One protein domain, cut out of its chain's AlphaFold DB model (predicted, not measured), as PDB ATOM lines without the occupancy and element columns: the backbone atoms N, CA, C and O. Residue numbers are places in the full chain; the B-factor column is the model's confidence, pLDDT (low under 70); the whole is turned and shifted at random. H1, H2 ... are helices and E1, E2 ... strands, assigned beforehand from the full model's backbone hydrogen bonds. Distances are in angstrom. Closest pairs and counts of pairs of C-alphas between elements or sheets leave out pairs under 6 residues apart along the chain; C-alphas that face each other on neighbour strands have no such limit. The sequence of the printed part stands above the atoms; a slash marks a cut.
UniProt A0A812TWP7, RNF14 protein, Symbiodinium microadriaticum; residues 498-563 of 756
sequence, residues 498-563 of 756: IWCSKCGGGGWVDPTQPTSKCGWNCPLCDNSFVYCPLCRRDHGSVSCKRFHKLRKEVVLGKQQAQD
ATOM      1  N   ILE A 498      21.700  -5.235   4.041       81.38
ATOM      2  CA  ILE A 498      21.610  -4.733   2.662       81.38
ATOM      3  C   ILE A 498      20.256  -4.067   2.434       81.38
ATOM      4  O   ILE A 498      19.205  -4.647   2.689       81.38
ATOM      5  N   TRP A 499      20.307  -2.853   1.888       84.19
ATOM      6  CA  TRP A 499      19.150  -2.115   1.397       84.19
ATOM      7  C   TRP A 499      18.844  -2.485  -0.056       84.19
ATOM      8  O   TRP A 499      19.724  -2.425  -0.917       84.19
ATOM      9  N   CYS A 500      17.587  -2.817  -0.337       83.38
ATOM     10  CA  CYS A 500      17.083  -3.023  -1.686       83.38
ATOM     11  C   CYS A 500      16.762  -1.673  -2.333       83.38
ATOM     12  O   CYS A 500      15.899  -0.933  -1.864       83.38
ATOM     13  N   SER A 501      17.392  -1.371  -3.468       80.00
ATOM     14  CA  SER A 501      17.177  -0.109  -4.185       80.00
ATOM     15  C   SER A 501      15.840  -0.021  -4.934       80.00
ATOM     16  O   SER A 501      15.584   1.002  -5.556       80.00
ATOM     17  N   LYS A 502      15.009  -1.076  -4.917       79.31
ATOM     18  CA  LYS A 502      13.695  -1.104  -5.590       79.31
ATOM     19  C   LYS A 502      12.529  -0.796  -4.649       79.31
ATOM     20  O   LYS A 502      11.614  -0.095  -5.053       79.31
ATOM     21  N   CYS A 503      12.542  -1.334  -3.427       81.88
ATOM     22  CA  CYS A 503      11.421  -1.216  -2.484       81.88
ATOM     23  C   CYS A 503      11.737  -0.402  -1.219       81.88
ATOM     24  O   CYS A 503      10.872  -0.279  -0.361       81.88
ATOM     25  N   GLY A 504      12.971   0.086  -1.047       74.50
ATOM     26  CA  GLY A 504      13.395   0.807   0.163       74.50
ATOM     27  C   GLY A 504      13.562  -0.071   1.412       74.50
ATOM     28  O   GLY A 504      14.237   0.341   2.347       74.50
ATOM     29  N   GLY A 505      13.020  -1.292   1.423       81.12
ATOM     30  CA  GLY A 505      13.271  -2.293   2.458       81.12
ATOM     31  C   GLY A 505      14.675  -2.907   2.384       81.12
ATOM     32  O   GLY A 505      15.486  -2.588   1.513       81.12
ATOM     33  N   GLY A 506      14.970  -3.842   3.283       85.00
ATOM     34  CA  GLY A 506      16.264  -4.517   3.329       85.00
ATOM     35  C   GLY A 506      16.234  -5.810   4.135       85.00
ATOM     36  O   GLY A 506      15.168  -6.295   4.509       85.00
ATOM     37  N   GLY A 507      17.407  -6.374   4.393       84.81
ATOM     38  CA  GLY A 507      17.554  -7.553   5.239       84.81
ATOM     39  C   GLY A 507      19.012  -7.911   5.498       84.81
ATOM     40  O   GLY A 507      19.931  -7.364   4.883       84.81
ATOM     41  N   TRP A 508      19.218  -8.835   6.428       85.25
ATOM     42  CA  TRP A 508      20.543  -9.293   6.823       85.25
ATOM     43  C   TRP A 508      21.108 -10.325   5.845       85.25
ATOM     44  O   TRP A 508      20.392 -11.173   5.309       85.25
ATOM     45  N   VAL A 509      22.419 -10.255   5.640       79.94
ATOM     46  CA  VAL A 509      23.237 -11.326   5.079       79.94
ATOM     47  C   VAL A 509      23.673 -12.228   6.224       79.94
ATOM     48  O   VAL A 509      24.177 -11.754   7.240       79.94
ATOM     49  N   ASP A 510      23.518 -13.531   6.032       71.75
ATOM     50  CA  ASP A 510      24.054 -14.546   6.929       71.75
ATOM     51  C   ASP A 510      25.599 -14.551   6.871       71.75
ATOM     52  O   ASP A 510      26.168 -14.879   5.824       71.75
ATOM     53  N   PRO A 511      26.306 -14.204   7.965       63.97
ATOM     54  CA  PRO A 511      27.766 -14.141   7.982       63.97
ATOM     55  C   PRO A 511      28.435 -15.525   7.956       63.97
ATOM     56  O   PRO A 511      29.661 -15.595   7.857       63.97
ATOM     57  N   THR A 512      27.670 -16.618   8.069       64.00
ATOM     58  CA  THR A 512      28.183 -17.993   7.959       64.00
ATOM     59  C   THR A 512      28.209 -18.500   6.516       64.00
ATOM     60  O   THR A 512      28.928 -19.453   6.211       64.00
ATOM     61  N   GLN A 513      27.482 -17.847   5.601       59.19
ATOM     62  CA  GLN A 513      27.509 -18.207   4.188       59.19
ATOM     63  C   GLN A 513      28.820 -17.745   3.537       59.19
ATOM     64  O   GLN A 513      29.291 -16.634   3.794       59.19
ATOM     65  N   PRO A 514      29.440 -18.575   2.676       52.56
ATOM     66  CA  PRO A 514      30.715 -18.236   2.066       52.56
ATOM     67  C   PRO A 514      30.567 -17.011   1.157       52.56
ATOM     68  O   PRO A 514      29.904 -17.051   0.120       52.56
ATOM     69  N   THR A 515      31.267 -15.935   1.520       52.56
ATOM     70  CA  THR A 515      31.285 -14.628   0.832       52.56
ATOM     71  C   THR A 515      31.792 -14.676  -0.617       52.56
ATOM     72  O   THR A 515      31.764 -13.664  -1.315       52.56
ATOM     73  N   SER A 516      32.228 -15.847  -1.090       51.47
ATOM     74  CA  SER A 516      32.603 -16.124  -2.477       51.47
ATOM     75  C   SER A 516      31.415 -16.212  -3.442       51.47
ATOM     76  O   SER A 516      31.629 -16.159  -4.653       51.47
ATOM     77  N   LYS A 517      30.169 -16.317  -2.952       55.94
ATOM     78  CA  LYS A 517      28.962 -16.278  -3.792       55.94
ATOM     79  C   LYS A 517      28.259 -14.924  -3.686       55.94
ATOM     80  O   LYS A 517      27.762 -14.539  -2.633       55.94
ATOM     81  N   CYS A 518      28.195 -14.208  -4.806       61.97
ATOM     82  CA  CYS A 518      27.347 -13.024  -4.949       61.97
ATOM     83  C   CYS A 518      25.900 -13.508  -5.116       61.97
ATOM     84  O   CYS A 518      25.628 -14.251  -6.056       61.97
ATOM     85  N   GLY A 519      25.015 -13.187  -4.168       70.75
ATOM     86  CA  GLY A 519      23.809 -14.000  -3.978       70.75
ATOM     87  C   GLY A 519      22.864 -13.553  -2.864       70.75
ATOM     88  O   GLY A 519      22.418 -14.406  -2.106       70.75
ATOM     89  N   TRP A 520      22.579 -12.254  -2.716       80.38
ATOM     90  CA  TRP A 520      21.525 -11.785  -1.805       80.38
ATOM     91  C   TRP A 520      20.324 -11.235  -2.579       80.38
ATOM     92  O   TRP A 520      20.451 -10.282  -3.347       80.38
ATOM     93  N   ASN A 521      19.147 -11.805  -2.332       81.44
ATOM     94  CA  ASN A 521      17.869 -11.327  -2.854       81.44
ATOM     95  C   ASN A 521      17.092 -10.628  -1.735       81.44
ATOM     96  O   ASN A 521      17.175 -11.016  -0.570       81.44
ATOM     97  N   CYS A 522      16.317  -9.602  -2.086       83.00
ATOM     98  CA  CYS A 522      15.498  -8.902  -1.104       83.00
ATOM     99  C   CYS A 522      14.335  -9.798  -0.637       83.00
ATOM    100  O   CYS A 522      13.559 -10.233  -1.482       83.00
ATOM    101  N   PRO A 523      14.143 -10.027   0.677       81.06
ATOM    102  CA  PRO A 523      13.045 -10.859   1.175       81.06
ATOM    103  C   PRO A 523      11.674 -10.157   1.145       81.06
ATOM    104  O   PRO A 523      10.660 -10.792   1.406       81.06
ATOM    105  N   LEU A 524      11.641  -8.847   0.867       82.31
ATOM    106  CA  LEU A 524      10.436  -8.006   0.920       82.31
ATOM    107  C   LEU A 524       9.842  -7.691  -0.461       82.31
ATOM    108  O   LEU A 524       8.800  -7.049  -0.543       82.31
ATOM    109  N   CYS A 525      10.512  -8.070  -1.550       81.75
ATOM    110  CA  CYS A 525       9.983  -7.887  -2.897       81.75
ATOM    111  C   CYS A 525      10.529  -8.951  -3.847       81.75
ATOM    112  O   CYS A 525      11.723  -9.253  -3.804       81.75
ATOM    113  N   ASP A 526       9.679  -9.434  -4.755       73.44
ATOM    114  CA  ASP A 526      10.034 -10.376  -5.826       73.44
ATOM    115  C   ASP A 526      10.859  -9.668  -6.912       73.44
ATOM    116  O   ASP A 526      10.428  -9.408  -8.038       73.44
ATOM    117  N   ASN A 527      12.058  -9.246  -6.528       69.69
ATOM    118  CA  ASN A 527      12.996  -8.562  -7.387       69.69
ATOM    119  C   ASN A 527      14.051  -9.545  -7.889       69.69
ATOM    120  O   ASN A 527      14.702 -10.232  -7.101       69.69
ATOM    121  N   SER A 528      14.250  -9.565  -9.204       66.75
ATOM    122  CA  SER A 528      15.259 -10.398  -9.855       66.75
ATOM    123  C   SER A 528      16.691  -9.930  -9.588       66.75
ATOM    124  O   SER A 528      17.618 -10.700  -9.830       66.75
ATOM    125  N   PHE A 529      16.890  -8.705  -9.083       69.50
ATOM    126  CA  PHE A 529      18.224  -8.196  -8.774       69.50
ATOM    127  C   PHE A 529      18.883  -8.957  -7.620       69.50
ATOM    128  O   PHE A 529      18.334  -9.050  -6.517       69.50
ATOM    129  N   VAL A 530      20.098  -9.437  -7.878       73.19
ATOM    130  CA  VAL A 530      20.916 -10.202  -6.933       73.19
ATOM    131  C   VAL A 530      22.049  -9.309  -6.444       73.19
ATOM    132  O   VAL A 530      23.024  -9.055  -7.145       73.19
ATOM    133  N   TYR A 531      21.941  -8.822  -5.213       77.12
ATOM    134  CA  TYR A 531      22.955  -7.956  -4.628       77.12
ATOM    135  C   TYR A 531      24.152  -8.788  -4.161       77.12
ATOM    136  O   TYR A 531      24.024  -9.806  -3.480       77.12
ATOM    137  N   CYS A 532      25.350  -8.321  -4.483       76.69
ATOM    138  CA  CYS A 532      26.580  -8.847  -3.919       76.69
ATOM    139  C   CYS A 532      26.736  -8.403  -2.450       76.69
ATOM    140  O   CYS A 532      26.734  -7.193  -2.195       76.69
ATOM    141  N   PRO A 533      26.972  -9.323  -1.492       72.62
ATOM    142  CA  PRO A 533      27.215  -8.967  -0.094       72.62
ATOM    143  C   PRO A 533      28.391  -8.013   0.151       72.62
ATOM    144  O   PRO A 533      28.359  -7.218   1.087       72.62
ATOM    145  N   LEU A 534      29.417  -8.059  -0.702       74.00
ATOM    146  CA  LEU A 534      30.642  -7.275  -0.531       74.00
ATOM    147  C   LEU A 534      30.477  -5.815  -0.979       74.00
ATOM    148  O   LEU A 534      30.883  -4.902  -0.262       74.00
ATOM    149  N   CYS A 535      29.875  -5.577  -2.151       73.56
ATOM    150  CA  CYS A 535      29.715  -4.227  -2.714       73.56
ATOM    151  C   CYS A 535      28.290  -3.649  -2.598       73.56
ATOM    152  O   CYS A 535      28.082  -2.484  -2.934       73.56
ATOM    153  N   ARG A 536      27.318  -4.432  -2.102       76.38
ATOM    154  CA  ARG A 536      25.898  -4.063  -1.897       76.38
ATOM    155  C   ARG A 536      25.199  -3.547  -3.161       76.38
ATOM    156  O   ARG A 536      24.337  -2.666  -3.108       76.38
ATOM    157  N   ARG A 537      25.588  -4.084  -4.318       76.56
ATOM    158  CA  ARG A 537      25.032  -3.781  -5.643       76.56
ATOM    159  C   ARG A 537      24.821  -5.068  -6.422       76.56
ATOM    160  O   ARG A 537      25.550  -6.033  -6.203       76.56
ATOM    161  N   ASP A 538      23.850  -5.052  -7.325       78.00
ATOM    162  CA  ASP A 538      23.788  -6.040  -8.395       78.00
ATOM    163  C   ASP A 538      24.842  -5.699  -9.458       78.00
ATOM    164  O   ASP A 538      25.029  -4.534  -9.824       78.00
ATOM    165  N   HIS A 539      25.552  -6.729  -9.893       70.69
ATOM    166  CA  HIS A 539      26.545  -6.704 -10.959       70.69
ATOM    167  C   HIS A 539      26.531  -7.993 -11.801       70.69
ATOM    168  O   HIS A 539      27.476  -8.252 -12.550       70.69
ATOM    169  N   GLY A 540      25.498  -8.831 -11.653       75.56
ATOM    170  CA  GLY A 540      25.418 -10.154 -12.270       75.56
ATOM    171  C   GLY A 540      26.691 -10.982 -12.062       75.56
ATOM    172  O   GLY A 540      27.265 -11.022 -10.971       75.56
ATOM    173  N   SER A 541      27.168 -11.602 -13.143       73.50
ATOM    174  CA  SER A 541      28.381 -12.430 -13.189       73.50
ATOM    175  C   SER A 541      29.707 -11.652 -13.158       73.50
ATOM    176  O   SER A 541      30.776 -12.264 -13.125       73.50
ATOM    177  N   VAL A 542      29.682 -10.316 -13.177       74.75
ATOM    178  CA  VAL A 542      30.896  -9.487 -13.192       74.75
ATOM    179  C   VAL A 542      31.507  -9.425 -11.789       74.75
ATOM    180  O   VAL A 542      30.801  -9.249 -10.805       74.75
ATOM    181  N   SER A 543      32.833  -9.526 -11.656       76.50
ATOM    182  CA  SER A 543      33.483  -9.367 -10.345       76.50
ATOM    183  C   SER A 543      33.328  -7.937  -9.812       76.50
ATOM    184  O   SER A 543      33.374  -6.981 -10.591       76.50
ATOM    185  N   CYS A 544      33.234  -7.745  -8.487       74.38
ATOM    186  CA  CYS A 544      33.044  -6.410  -7.899       74.38
ATOM    187  C   CYS A 544      34.092  -5.396  -8.393       74.38
ATOM    188  O   CYS A 544      33.752  -4.258  -8.704       74.38
ATOM    189  N   LYS A 545      35.361  -5.820  -8.527       74.88
ATOM    190  CA  LYS A 545      36.452  -4.984  -9.064       74.88
ATOM    191  C   LYS A 545      36.153  -4.501 -10.489       74.88
ATOM    192  O   LYS A 545      36.261  -3.308 -10.759       74.88
ATOM    193  N   ARG A 546      35.748  -5.406 -11.390       76.56
ATOM    194  CA  ARG A 546      35.426  -5.062 -12.785       76.56
ATOM    195  C   ARG A 546      34.140  -4.239 -12.878       76.56
ATOM    196  O   ARG A 546      34.100  -3.304 -13.665       76.56
ATOM    197  N   PHE A 547      33.141  -4.510 -12.038       78.25
ATOM    198  CA  PHE A 547      31.927  -3.696 -11.950       78.25
ATOM    199  C   PHE A 547      32.217  -2.262 -11.488       78.25
ATOM    200  O   PHE A 547      31.720  -1.317 -12.091       78.25
ATOM    201  N   HIS A 548      33.065  -2.076 -10.470       71.25
ATOM    202  CA  HIS A 548      33.497  -0.742 -10.051       71.25
ATOM    203  C   HIS A 548      34.281  -0.014 -11.151       71.25
ATOM    204  O   HIS A 548      34.043   1.177 -11.346       71.25
ATOM    205  N   LYS A 549      35.154  -0.710 -11.901       76.06
ATOM    206  CA  LYS A 549      35.876  -0.121 -13.043       76.06
ATOM    207  C   LYS A 549      34.914   0.316 -14.153       76.06
ATOM    208  O   LYS A 549      34.890   1.495 -14.476       76.06
ATOM    209  N   LEU A 550      34.050  -0.590 -14.620       73.31
ATOM    210  CA  LEU A 550      33.031  -0.308 -15.641       73.31
ATOM    211  C   LEU A 550      32.086   0.816 -15.212       73.31
ATOM    212  O   LEU A 550      31.756   1.683 -16.010       73.31
ATOM    213  N   ARG A 551      31.669   0.852 -13.940       70.00
ATOM    214  CA  ARG A 551      30.856   1.954 -13.418       70.00
ATOM    215  C   ARG A 551      31.630   3.269 -13.428       70.00
ATOM    216  O   ARG A 551      31.035   4.277 -13.780       70.00
ATOM    217  N   LYS A 552      32.922   3.280 -13.071       65.81
ATOM    218  CA  LYS A 552      33.765   4.482 -13.164       65.81
ATOM    219  C   LYS A 552      33.895   4.932 -14.623       65.81
ATOM    220  O   LYS A 552      33.689   6.103 -14.890       65.81
ATOM    221  N   GLU A 553      34.140   4.014 -15.554       67.88
ATOM    222  CA  GLU A 553      34.263   4.278 -16.998       67.88
ATOM    223  C   GLU A 553      32.952   4.801 -17.618       67.88
ATOM    224  O   GLU A 553      32.974   5.801 -18.323       67.88
ATOM    225  N   VAL A 554      31.798   4.200 -17.305       63.19
ATOM    226  CA  VAL A 554      30.477   4.645 -17.802       63.19
ATOM    227  C   VAL A 554      30.027   5.960 -17.161       63.19
ATOM    228  O   VAL A 554      29.398   6.779 -17.827       63.19
ATOM    229  N   VAL A 555      30.332   6.178 -15.877       57.12
ATOM    230  CA  VAL A 555      30.058   7.459 -15.208       57.12
ATOM    231  C   VAL A 555      30.955   8.546 -15.795       57.12
ATOM    232  O   VAL A 555      30.421   9.546 -16.248       57.12
ATOM    233  N   LEU A 556      32.270   8.322 -15.917       51.28
ATOM    234  CA  LEU A 556      33.203   9.256 -16.563       51.28
ATOM    235  C   LEU A 556      32.829   9.546 -18.023       51.28
ATOM    236  O   LEU A 556      32.832  10.705 -18.413       51.28
ATOM    237  N   GLY A 557      32.435   8.536 -18.804       50.97
ATOM    238  CA  GLY A 557      31.993   8.716 -20.191       50.97
ATOM    239  C   GLY A 557      30.697   9.525 -20.339       50.97
ATOM    240  O   GLY A 557      30.450  10.086 -21.400       50.97
ATOM    241  N   LYS A 558      29.883   9.632 -19.278       48.06
ATOM    242  CA  LYS A 558      28.755  10.581 -19.209       48.06
ATOM    243  C   LYS A 558      29.161  11.930 -18.603       48.06
ATOM    244  O   LYS A 558      28.693  12.958 -19.075       48.06
ATOM    245  N   GLN A 559      30.063  11.943 -17.619       43.47
ATOM    246  CA  GLN A 559      30.612  13.157 -16.999       43.47
ATOM    247  C   GLN A 559      31.378  14.021 -18.014       43.47
ATOM    248  O   GLN A 559      31.257  15.241 -17.988       43.47
ATOM    249  N   GLN A 560      32.095  13.392 -18.954       47.28
ATOM    250  CA  GLN A 560      32.812  14.048 -20.055       47.28
ATOM    251  C   GLN A 560      31.915  14.912 -20.957       47.28
ATOM    252  O   GLN A 560      32.445  15.757 -21.675       47.28
ATOM    253  N   ALA A 561      30.592  14.721 -20.917       47.72
ATOM    254  CA  ALA A 561      29.621  15.511 -21.670       47.72
ATOM    255  C   ALA A 561      28.950  16.637 -20.853       47.72
ATOM    256  O   ALA A 561      28.156  17.374 -21.432       47.72
ATOM    257  N   GLN A 562      29.207  16.763 -19.539       51.03
ATOM    258  CA  GLN A 562      28.540  17.772 -18.693       51.03
ATOM    259  C   GLN A 562      29.442  18.531 -17.704       51.03
ATOM    260  O   GLN A 562      29.210  19.717 -17.527       51.03
ATOM    261  N   ASP A 563      30.469  17.919 -17.101       48.22
ATOM    262  CA  ASP A 563      31.300  18.579 -16.077       48.22
ATOM    263  C   ASP A 563      32.777  18.164 -16.191       48.22
ATOM    264  O   ASP A 563      33.174  17.117 -15.665       48.22
TER     265      ASP A 563
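What this domain is: This is residues 498 to 563 of the 756 residues of the protein "RNF14 protein" of Symbiodinium microadriaticum (UniProt A0A812TWP7). With little regular structure, this is a small body of looping chain, with one helix, H1, at one end, from which residues 552 to 563 stick out as an arm. The short strand E1 lies near the other end. The printed part has 66 residues, with E1 before H1; the class is mostly helix, though under half of the residues are in named elements. The whole is loose, with a radius of gyration of the C-alphas of 14.0 A, and elongated, spanning 42 by 26 by 16 A.

Where its parts are: E1 is residues 506 to 508, beginning at C-alpha 506 (16.264, -4.517, 3.329). H1 is residues 544 to 559, 21.7 A long, ending at C-alpha 559 (30.612, 13.157, -16.999).

How they stand to each other: Residues 498 to 499 pair antiparallel with residues 506 to 507 of E1, which pairs with no named strand. E1 and H1 are apart. In H1 every O i to N i+4 pair is within hydrogen-bond range.

The domain as a whole: The C-alphas farthest apart, of Thr 512 and Ala 561, are 44.7 A apart. The printed part has no cut. The link from E1 to H1, 35 residues, is long. The pLDDT is under 70 at residues 511 to 518, 527 to 529 and 552 to 563.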